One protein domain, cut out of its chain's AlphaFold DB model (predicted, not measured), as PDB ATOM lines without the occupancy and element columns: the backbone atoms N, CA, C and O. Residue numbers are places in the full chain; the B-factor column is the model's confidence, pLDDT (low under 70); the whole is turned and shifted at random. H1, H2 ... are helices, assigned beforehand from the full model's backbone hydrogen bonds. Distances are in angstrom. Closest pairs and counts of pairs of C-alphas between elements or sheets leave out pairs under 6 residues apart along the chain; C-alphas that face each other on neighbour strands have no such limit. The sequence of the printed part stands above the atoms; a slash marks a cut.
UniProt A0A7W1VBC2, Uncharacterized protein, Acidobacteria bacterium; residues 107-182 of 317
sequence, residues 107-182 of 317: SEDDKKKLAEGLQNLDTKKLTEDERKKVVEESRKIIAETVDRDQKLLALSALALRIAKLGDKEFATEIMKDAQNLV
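AT A GLANCE: This is residues 107 to 182 of the 317 residues of an uncharacterized protein of Acidobacteria bacterium (UniProt A0A7W1VBC2). Four helices run up and down, each folding back on the one before: H1, H2 and H3 form a three-helix bundle, their centres a triangle, and H4 packs on H3, away from H1. The printed part has 76 residues with four named helices, H1 to H4, and no named strand: all helix. It is compact, with a radius of gyration of the C-alphas of 11.6 A, spanning 31 by 27 by 16 A.

HOW THE PARTS SIT: H1, residues 108 to 123, and H2, residues 128 to 144, form a hairpin, closest at the C-alphas of Leu 114 and Ser 138, 5.6 A. H3, residues 148 to 164, is the hub; its residues 158 to 162 alone touch H1. H3 and H4, residues 168 to 181, form a hairpin at a shallow tilt of 7 degrees, with the C-alphas of Ala 159 and Ala 171 closest, 4.3 A. H1 and H4 are apart. Every O i to N i+4 pair is within hydrogen-bond range in H1, H2 and H3; in H4, 9 of 10.

IN THESE COORDINATES: H1 begins at C-alpha 108 (-32.263, -23.914, 4.478) and measures 22.2 A, H2 24.7 A and H3 24.3 A; H4, 20.5 A, ends at C-alpha 181 (-26.376, -7.178, 19.834).

THE WHOLE: The C-alphas farthest apart, of Lys 125 and Val 182, are 33.1 A apart. The printed part has no cut, its three links are tight, and no printed residue is under pLDDT 70.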
ATOM      1  N   SER A 107     -32.413 -23.120   9.236       77.50
ATOM      2  CA  SER A 107     -32.957 -24.047   8.247       77.50
ATOM      3  C   SER A 107     -32.701 -23.487   6.841       77.50
ATOM      4  O   SER A 107     -32.662 -22.270   6.633       77.50
ATOM      5  N   GLU A 108     -32.463 -24.363   5.864       80.81
ATOM      6  CA  GLU A 108     -32.263 -23.914   4.478       80.81
ATOM      7  C   GLU A 108     -33.492 -23.145   3.958       80.81
ATOM      8  O   GLU A 108     -33.344 -22.194   3.188       80.81
ATOM      9  N   ASP A 109     -34.683 -23.474   4.464       84.06
ATOM     10  CA  ASP A 109     -35.928 -22.778   4.145       84.06
ATOM     11  C   ASP A 109     -35.933 -21.334   4.660       84.06
ATOM     12  O   ASP A 109     -36.305 -20.421   3.921       84.06
ATOM     13  N   ASP A 110     -35.472 -21.089   5.888       85.06
ATOM     14  CA  ASP A 110     -35.433 -19.739   6.462       85.06
ATOM     15  C   ASP A 110     -34.387 -18.859   5.775       85.06
ATOM     16  O   ASP A 110     -34.638 -17.684   5.499       85.06
ATOM     17  N   LYS A 111     -33.236 -19.434   5.404       84.69
ATOM     18  CA  LYS A 111     -32.237 -18.727   4.586       84.69
ATOM     19  C   LYS A 111     -32.810 -18.331   3.233       84.69
ATOM     20  O   LYS A 111     -32.578 -17.211   2.776       84.69
ATOM     21  N   LYS A 112     -33.556 -19.237   2.598       87.88
ATOM     22  CA  LYS A 112     -34.187 -18.986   1.304       87.88
ATOM     23  C   LYS A 112     -35.248 -17.892   1.414       87.88
ATOM     24  O   LYS A 112     -35.205 -16.950   0.630       87.88
ATOM     25  N   LYS A 113     -36.126 -17.952   2.419       88.31
ATOM     26  CA  LYS A 113     -37.134 -16.910   2.680       88.31
ATOM     27  C   LYS A 113     -36.503 -15.548   2.944       88.31
ATOM     28  O   LYS A 113     -36.950 -14.553   2.379       88.31
ATOM     29  N   LEU A 114     -35.442 -15.493   3.751       88.62
ATOM     30  CA  LEU A 114     -34.715 -14.251   4.002       88.62
ATOM     31  C   LEU A 114     -34.106 -13.697   2.707       88.62
ATOM     32  O   LEU A 114     -34.248 -12.510   2.421       88.62
ATOM     33  N   ALA A 115     -33.471 -14.544   1.895       88.44
ATOM     34  CA  ALA A 115     -32.912 -14.136   0.610       88.44
ATOM     35  C   ALA A 115     -33.990 -13.628  -0.365       88.44
ATOM     36  O   ALA A 115     -33.798 -12.591  -0.997       88.44
ATOM     37  N   GLU A 116     -35.135 -14.309  -0.450       88.88
ATOM     38  CA  GLU A 116     -36.279 -13.900  -1.273       88.88
ATOM     39  C   GLU A 116     -36.884 -12.574  -0.792       88.88
ATOM     40  O   GLU A 116     -37.149 -11.687  -1.603       88.88
ATOM     41  N   GLY A 117     -37.067 -12.402   0.520       85.69
ATOM     42  CA  GLY A 117     -37.549 -11.157   1.122       85.69
ATOM     43  C   GLY A 117     -36.624  -9.985   0.806       85.69
ATOM     44  O   GLY A 117     -37.066  -8.950   0.304       85.69
ATOM     45  N   LEU A 118     -35.319 -10.184   0.991       88.25
ATOM     46  CA  LEU A 118     -34.298  -9.215   0.614       88.25
ATOM     47  C   LEU A 118     -34.357  -8.900  -0.891       88.25
ATOM     48  O   LEU A 118     -34.394  -7.725  -1.261       88.25
ATOM     49  N   GLN A 119     -34.413  -9.906  -1.767       88.25
ATOM     50  CA  GLN A 119     -34.481  -9.715  -3.222       88.25
ATOM     51  C   GLN A 119     -35.748  -8.964  -3.655       88.25
ATOM     52  O   GLN A 119     -35.698  -8.126  -4.560       88.25
ATOM     53  N   ASN A 120     -36.881  -9.229  -3.005       87.06
ATOM     54  CA  ASN A 120     -38.135  -8.532  -3.268       87.06
ATOM     55  C   ASN A 120     -38.015  -7.031  -2.974       87.06
ATOM     56  O   ASN A 120     -38.565  -6.239  -3.735       87.06
ATOM     57  N   LEU A 121     -37.263  -6.635  -1.939       87.75
ATOM     58  CA  LEU A 121     -37.004  -5.221  -1.633       87.75
ATOM     59  C   LEU A 121     -36.184  -4.511  -2.726       87.75
ATOM     60  O   LEU A 121     -36.355  -3.312  -2.908       87.75
ATOM     61  N   ASP A 122     -35.336  -5.231  -3.465       82.06
ATOM     62  CA  ASP A 122     -34.529  -4.643  -4.547       82.06
ATOM     63  C   ASP A 122     -35.286  -4.567  -5.881       82.06
ATOM     64  O   ASP A 122     -35.050  -3.671  -6.687       82.06
ATOM     65  N   THR A 123     -36.148  -5.549  -6.154       79.44
ATOM     66  CA  THR A 123     -36.648  -5.812  -7.517       79.44
ATOM     67  C   THR A 123     -38.127  -5.505  -7.711       79.44
ATOM     68  O   THR A 123     -38.551  -5.238  -8.837       79.44
ATOM     69  N   LYS A 124     -38.931  -5.522  -6.643       78.19
ATOM     70  CA  LYS A 124     -40.370  -5.254  -6.725       78.19
ATOM     71  C   LYS A 124     -40.674  -3.828  -6.289       78.19
ATOM     72  O   LYS A 124     -40.205  -3.358  -5.256       78.19
ATOM     73  N   LYS A 125     -41.544  -3.151  -7.046       80.31
ATOM     74  CA  LYS A 125     -42.190  -1.915  -6.589       80.31
ATOM     75  C   LYS A 125     -43.247  -2.274  -5.547       80.31
ATOM     76  O   LYS A 125     -44.407  -2.468  -5.884       80.31
ATOM     77  N   LEU A 126     -42.803  -2.429  -4.306       83.81
ATOM     78  CA  LEU A 126     -43.657  -2.683  -3.151       83.81
ATOM     79  C   LEU A 126     -44.211  -1.359  -2.609       83.81
ATOM     80  O   LEU A 126     -43.502  -0.350  -2.566       83.81
ATOM     81  N   THR A 127     -45.461  -1.373  -2.160       86.94
ATOM     82  CA  THR A 127     -46.043  -0.278  -1.369       86.94
ATOM     83  C   THR A 127     -45.356  -0.162  -0.000       86.94
ATOM     84  O   THR A 127     -44.645  -1.069   0.432       86.94
ATOM     85  N   GLU A 128     -45.545   0.950   0.718       84.56
ATOM     86  CA  GLU A 128     -44.994   1.116   2.076       84.56
ATOM     87  C   GLU A 128     -45.407  -0.003   3.037       84.56
ATOM     88  O   GLU A 128     -44.559  -0.538   3.752       84.56
ATOM     89  N   ASP A 129     -46.673  -0.411   2.999       86.44
ATOM     90  CA  ASP A 129     -47.192  -1.461   3.876       86.44
ATOM     91  C   ASP A 129     -46.642  -2.846   3.515       86.44
ATOM     92  O   ASP A 129     -46.319  -3.643   4.397       86.44
ATOM     93  N   GLU A 130     -46.482  -3.145   2.225       88.06
ATOM     94  CA  GLU A 130     -45.850  -4.392   1.778       88.06
ATOM     95  C   GLU A 130     -44.369  -4.436   2.153       88.06
ATOM     96  O   GLU A 130     -43.887  -5.473   2.611       88.06
ATOM     97  N   ARG A 131     -43.650  -3.309   2.032       87.56
ATOM     98  CA  ARG A 131     -42.252  -3.208   2.477       87.56
ATOM     99  C   ARG A 131     -42.129  -3.483   3.970       87.56
ATOM    100  O   ARG A 131     -41.290  -4.293   4.358       87.56
ATOM    101  N   LYS A 132     -42.979  -2.871   4.799       89.38
ATOM    102  CA  LYS A 132     -42.981  -3.102   6.252       89.38
ATOM    103  C   LYS A 132     -43.218  -4.570   6.595       89.38
ATOM    104  O   LYS A 132     -42.467  -5.118   7.392       89.38
ATOM    105  N   LYS A 133     -44.168  -5.239   5.930       91.19
ATOM    106  CA  LYS A 133     -44.418  -6.680   6.128       91.19
ATOM    107  C   LYS A 133     -43.202  -7.542   5.791       91.19
ATOM    108  O   LYS A 133     -42.831  -8.398   6.589       91.19
ATOM    109  N   VAL A 134     -42.557  -7.296   4.648       91.50
ATOM    110  CA  VAL A 134     -41.343  -8.031   4.245       91.50
ATOM    111  C   VAL A 134     -40.201  -7.796   5.239       91.50
ATOM    112  O   VAL A 134     -39.474  -8.731   5.580       91.50
ATOM    113  N   VAL A 135     -40.049  -6.567   5.738       92.75
ATOM    114  CA  VAL A 135     -39.041  -6.231   6.753       92.75
ATOM    115  C   VAL A 135     -39.336  -6.919   8.082       92.75
ATOM    116  O   VAL A 135     -38.423  -7.495   8.665       92.75
ATOM    117  N   GLU A 136     -40.581  -6.905   8.557       94.06
ATOM    118  CA  GLU A 136     -40.977  -7.583   9.795       94.06
ATOM    119  C   GLU A 136     -40.749  -9.095   9.721       94.06
ATOM    120  O   GLU A 136     -40.210  -9.683  10.658       94.06
ATOM    121  N   GLU A 137     -41.112  -9.730   8.606       92.88
ATOM    122  CA  GLU A 137     -40.855 -11.153   8.382       92.88
ATOM    123  C   GLU A 137     -39.349 -11.449   8.350       92.88
ATOM    124  O   GLU A 137     -38.880 -12.357   9.038       92.88
ATOM    125  N   SER A 138     -38.571 -10.619   7.649       93.44
ATOM    126  CA  SER A 138     -37.108 -10.734   7.617       93.44
ATOM    127  C   SER A 138     -36.501 -10.582   9.014       93.44
ATOM    128  O   SER A 138     -35.651 -11.381   9.402       93.44
ATOM    129  N   ARG A 139     -36.954  -9.605   9.815       94.00
ATOM    130  CA  ARG A 139     -36.485  -9.409  11.197       94.00
ATOM    131  C   ARG A 139     -36.819 -10.606  12.091       94.00
ATOM    132  O   ARG A 139     -35.980 -10.971  12.910       94.00
ATOM    133  N   LYS A 140     -37.986 -11.243  11.927       93.19
ATOM    134  CA  LYS A 140     -38.344 -12.470  12.669       93.19
ATOM    135  C   LYS A 140     -37.378 -13.612  12.363       93.19
ATOM    136  O   LYS A 140     -36.809 -14.178  13.290       93.19
ATOM    137  N   ILE A 141     -37.110 -13.870  11.082       91.25
ATOM    138  CA  ILE A 141     -36.146 -14.899  10.661       91.25
ATOM    139  C   ILE A 141     -34.744 -14.598  11.220       91.25
ATOM    140  O   ILE A 141     -34.048 -15.477  11.732       91.25
ATOM    141  N   ILE A 142     -34.319 -13.332  11.172       92.69
ATOM    142  CA  ILE A 142     -33.018 -12.926  11.715       92.69
ATOM    143  C   ILE A 142     -32.970 -13.108  13.240       92.69
ATOM    144  O   ILE A 142     -31.957 -13.556  13.779       92.69
ATOM    145  N   ALA A 143     -34.056 -12.811  13.956       90.75
ATOM    146  CA  ALA A 143     -34.122 -12.993  15.403       90.75
ATOM    147  C   ALA A 143     -33.911 -14.462  15.816       90.75
ATOM    148  O   ALA A 143     -33.246 -14.707  16.826       90.75
ATOM    149  N   GLU A 144     -34.388 -15.412  15.006       89.31
ATOM    150  CA  GLU A 144     -34.246 -16.864  15.206       89.31
ATOM    151  C   GLU A 144     -32.860 -17.414  14.837       89.31
ATOM    152  O   GLU A 144     -32.512 -18.540  15.195       89.31
ATOM    153  N   THR A 145     -32.021 -16.619  14.169       86.00
ATOM    154  CA  THR A 145     -30.637 -17.010  13.869       86.00
ATOM    155  C   THR A 145     -29.870 -17.262  15.176       86.00
ATOM    156  O   THR A 145     -30.056 -16.549  16.157       86.00
ATOM    157  N   VAL A 146     -29.001 -18.272  15.251       82.12
ATOM    158  CA  VAL A 146     -28.230 -18.525  16.489       82.12
ATOM    159  C   VAL A 146     -26.947 -17.701  16.511       82.12
ATOM    160  O   VAL A 146     -26.611 -17.092  17.524       82.12
ATOM    161  N   ASP A 147     -26.238 -17.666  15.385       85.56
ATOM    162  CA  ASP A 147     -24.954 -16.986  15.296       85.56
ATOM    163  C   ASP A 147     -25.123 -15.461  15.233       85.56
ATOM    164  O   ASP A 147     -25.862 -14.916  14.408       85.56
ATOM    165  N   ARG A 148     -24.434 -14.763  16.137       86.75
ATOM    166  CA  ARG A 148     -24.537 -13.308  16.277       86.75
ATOM    167  C   ARG A 148     -23.932 -12.572  15.084       86.75
ATOM    168  O   ARG A 148     -24.501 -11.576  14.646       86.75
ATOM    169  N   ASP A 149     -22.829 -13.070  14.541       86.06
ATOM    170  CA  ASP A 149     -22.142 -12.459  13.404       86.06
ATOM    171  C   ASP A 149     -23.070 -12.505  12.174       86.06
ATOM    172  O   ASP A 149     -23.261 -11.499  11.485       86.06
ATOM    173  N   GLN A 150     -23.762 -13.633  11.963       86.44
ATOM    174  CA  GLN A 150     -24.810 -13.763  10.945       86.44
ATOM    175  C   GLN A 150     -25.979 -12.793  11.161       86.44
ATOM    176  O   GLN A 150     -26.439 -12.191  10.187       86.44
ATOM    177  N   LYS A 151     -26.432 -12.576  12.407       91.75
ATOM    178  CA  LYS A 151     -27.463 -11.557  12.691       91.75
ATOM    179  C   LYS A 151     -27.009 -10.161  12.297       91.75
ATOM    180  O   LYS A 151     -27.766  -9.440  11.653       91.75
ATOM    181  N   LEU A 152     -25.786  -9.783  12.666       90.88
ATOM    182  CA  LEU A 152     -25.234  -8.462  12.362       90.88
ATOM    183  C   LEU A 152     -25.149  -8.223  10.854       90.88
ATOM    184  O   LEU A 152     -25.559  -7.161  10.381       90.88
ATOM    185  N   LEU A 153     -24.682  -9.218  10.094       88.75
ATOM    186  CA  LEU A 153     -24.646  -9.142   8.632       88.75
ATOM    187  C   LEU A 153     -26.046  -9.017   8.034       88.75
ATOM    188  O   LEU A 153     -26.264  -8.165   7.175       88.75
ATOM    189  N   ALA A 154     -26.995  -9.833   8.493       91.31
ATOM    190  CA  ALA A 154     -28.347  -9.839   7.952       91.31
ATOM    191  C   ALA A 154     -29.104  -8.535   8.253       91.31
ATOM    192  O   ALA A 154     -29.731  -7.977   7.351       91.31
ATOM    193  N   LEU A 155     -28.995  -8.001   9.476       95.00
ATOM    194  CA  LEU A 155     -29.576  -6.704   9.842       95.00
ATOM    195  C   LEU A 155     -28.945  -5.562   9.040       95.00
ATOM    196  O   LEU A 155     -29.669  -4.717   8.520       95.00
ATOM    197  N   SER A 156     -27.620  -5.570   8.871       92.94
ATOM    198  CA  SER A 156     -26.919  -4.557   8.072       92.94
ATOM    199  C   SER A 156     -27.331  -4.606   6.599       92.94
ATOM    200  O   SER A 156     -27.573  -3.569   5.982       92.94
ATOM    201  N   ALA A 157     -27.468  -5.807   6.028       91.19
ATOM    202  CA  ALA A 157     -27.921  -5.994   4.654       91.19
ATOM    203  C   ALA A 157     -29.379  -5.549   4.459       91.19
ATOM    204  O   ALA A 157     -29.698  -4.919   3.451       91.19
ATOM    205  N   LEU A 158     -30.256  -5.850   5.420       94.50
ATOM    206  CA  LEU A 158     -31.649  -5.412   5.409       94.50
ATOM    207  C   LEU A 158     -31.745  -3.883   5.492       94.50
ATOM    208  O   LEU A 158     -32.402  -3.266   4.655       94.50
ATOM    209  N   ALA A 159     -31.031  -3.268   6.438       95.00
ATOM    210  CA  ALA A 159     -30.977  -1.819   6.598       95.00
ATOM    211  C   ALA A 159     -30.473  -1.117   5.329       95.00
ATOM    212  O   ALA A 159     -31.082  -0.151   4.878       95.00
ATOM    213  N   LEU A 160     -29.412  -1.636   4.702       91.50
ATOM    214  CA  LEU A 160     -28.876  -1.091   3.453       91.50
ATOM    215  C   LEU A 160     -29.924  -1.046   2.334       91.50
ATOM    216  O   LEU A 160     -30.010  -0.053   1.613       91.50
ATOM    217  N   ARG A 161     -30.724  -2.105   2.172       91.62
ATOM    218  CA  ARG A 161     -31.774  -2.142   1.140       91.62
ATOM    219  C   ARG A 161     -32.845  -1.094   1.405       91.62
ATOM    220  O   ARG A 161     -33.224  -0.366   0.496       91.62
ATOM    221  N   ILE A 162     -33.266  -0.952   2.659       92.81
ATOM    222  CA  ILE A 162     -34.233   0.077   3.055       92.81
ATOM    223  C   ILE A 162     -33.673   1.489   2.839       92.81
ATOM    224  O   ILE A 162     -34.361   2.338   2.269       92.81
ATOM    225  N   ALA A 163     -32.397   1.720   3.159       91.06
ATOM    226  CA  ALA A 163     -31.733   2.996   2.901       91.06
ATOM    227  C   ALA A 163     -31.682   3.328   1.397       91.06
ATOM    228  O   ALA A 163     -31.943   4.467   1.007       91.06
ATOM    229  N   LYS A 164     -31.408   2.333   0.539       89.75
ATOM    230  CA  LYS A 164     -31.418   2.487  -0.929       89.75
ATOM    231  C   LYS A 164     -32.798   2.827  -1.490       89.75
ATOM    232  O   LYS A 164     -32.882   3.474  -2.529       89.75
ATOM    233  N   LEU A 165     -33.867   2.435  -0.799       88.94
ATOM    234  CA  LEU A 165     -35.244   2.795  -1.143       88.94
ATOM    235  C   LEU A 165     -35.650   4.198  -0.651       88.94
ATOM    236  O   LEU A 165     -36.805   4.585  -0.826       88.94
ATOM    237  N   GLY A 166     -34.723   4.950  -0.047       87.81
ATOM    238  CA  GLY A 166     -34.919   6.327   0.410       87.81
ATOM    239  C   GLY A 166     -35.369   6.466   1.866       87.81
ATOM    240  O   GLY A 166     -35.406   7.584   2.373       87.81
ATOM    241  N   ASP A 167     -35.654   5.364   2.563       89.75
ATOM    242  CA  ASP A 167     -36.148   5.381   3.944       89.75
ATOM    243  C   ASP A 167     -34.992   5.240   4.949       89.75
ATOM    244  O   ASP A 167     -34.738   4.191   5.546       89.75
ATOM    245  N   LYS A 168     -34.220   6.320   5.096       90.50
ATOM    246  CA  LYS A 168     -33.045   6.336   5.982       90.50
ATOM    247  C   LYS A 168     -33.412   6.188   7.458       90.50
ATOM    248  O   LYS A 168     -32.635   5.606   8.216       90.50
ATOM    249  N   GLU A 169     -34.568   6.698   7.871       92.12
ATOM    250  CA  GLU A 169     -35.028   6.633   9.261       92.12
ATOM    251  C   GLU A 169     -35.329   5.187   9.658       92.12
ATOM    252  O   GLU A 169     -34.815   4.710  10.676       92.12
ATOM    253  N   PHE A 170     -36.055   4.453   8.812       93.31
ATOM    254  CA  PHE A 170     -36.356   3.053   9.076       93.31
ATOM    255  C   PHE A 170     -35.117   2.160   8.960       93.31
ATOM    256  O   PHE A 170     -34.904   1.277   9.793       93.31
ATOM    257  N   ALA A 171     -34.234   2.423   7.992       94.38
ATOM    258  CA  ALA A 171     -32.942   1.744   7.903       94.38
ATOM    259  C   ALA A 171     -32.098   1.934   9.176       94.38
ATOM    260  O   ALA A 171     -31.495   0.991   9.690       94.38
ATOM    261  N   THR A 172     -32.103   3.149   9.723       94.56
ATOM    262  CA  THR A 172     -31.411   3.477  10.970       94.56
ATOM    263  C   THR A 172     -32.028   2.764  12.171       94.56
ATOM    264  O   THR A 172     -31.306   2.378  13.089       94.56
ATOM    265  N   GLU A 173     -33.346   2.572  12.191       94.94
ATOM    266  CA  GLU A 173     -34.018   1.773  13.215       94.94
ATOM    267  C   GLU A 173     -33.584   0.301  13.160       94.94
ATOM    268  O   GLU A 173     -33.224  -0.256  14.193       94.94
ATOM    269  N   ILE A 174     -33.502  -0.295  11.966       96.12
ATOM    270  CA  ILE A 174     -32.987  -1.666  11.785       96.12
ATOM    271  C   ILE A 174     -31.545  -1.774  12.308       96.12
ATOM    272  O   ILE A 174     -31.190  -2.736  12.987       96.12
ATOM    273  N   MET A 175     -30.702  -0.771  12.047       97.25
ATOM    274  CA  MET A 175     -29.329  -0.756  12.564       97.25
ATOM    275  C   MET A 175     -29.244  -0.618  14.092       97.25
ATOM    276  O   MET A 175     -28.267  -1.085  14.681       97.25
ATOM    277  N   LYS A 176     -30.254  -0.044  14.764       96.62
ATOM    278  CA  LYS A 176     -30.303  -0.050  16.238       96.62
ATOM    279  C   LYS A 176     -30.462  -1.466  16.784       96.62
ATOM    280  O   LYS A 176     -29.839  -1.781  17.795       96.62
ATOM    281  N   ASP A 177     -31.220  -2.329  16.105       95.31
ATOM    282  CA  ASP A 177     -31.317  -3.742  16.487       95.31
ATOM    283  C   ASP A 177     -29.944  -4.415  16.405       95.31
ATOM    284  O   ASP A 177     -29.556  -5.128  17.327       95.31
ATOM    285  N   ALA A 178     -29.167  -4.123  15.354       96.00
ATOM    286  CA  ALA A 178     -27.798  -4.621  15.222       96.00
ATOM    287  C   ALA A 178     -26.903  -4.089  16.350       96.00
ATOM    288  O   ALA A 178     -26.177  -4.854  16.981       96.00
ATOM    289  N   GLN A 179     -26.995  -2.794  16.660       96.38
ATOM    290  CA  GLN A 179     -26.235  -2.175  17.746       96.38
ATOM    291  C   GLN A 179     -26.527  -2.816  19.109       96.38
ATOM    292  O   GLN A 179     -25.599  -3.000  19.893       96.38
ATOM    293  N   ASN A 180     -27.776  -3.202  19.379       95.31
ATOM    294  CA  ASN A 180     -28.170  -3.845  20.636       95.31
ATOM    295  C   ASN A 180     -27.563  -5.248  20.827       95.31
ATOM    296  O   ASN A 180     -27.543  -5.756  21.948       95.31
ATOM    297  N   LEU A 181     -27.058  -5.881  19.762       92.94
ATOM    298  CA  LEU A 181     -26.376  -7.178  19.834       92.94
ATOM    299  C   LEU A 181     -24.882  -7.046  20.168       92.94
ATOM    300  O   LEU A 181     -24.257  -8.025  20.591       92.94
ATOM    301  N   VAL A 182     -24.305  -5.860  19.964       93.88
ATOM    302  CA  VAL A 182     -22.862  -5.624  20.047       93.88
ATOM    303  C   VAL A 182     -22.479  -5.050  21.403       93.88
ATOM    304  O   VAL A 182     -23.032  -4.056  21.871       93.88
TER     305      VAL A 182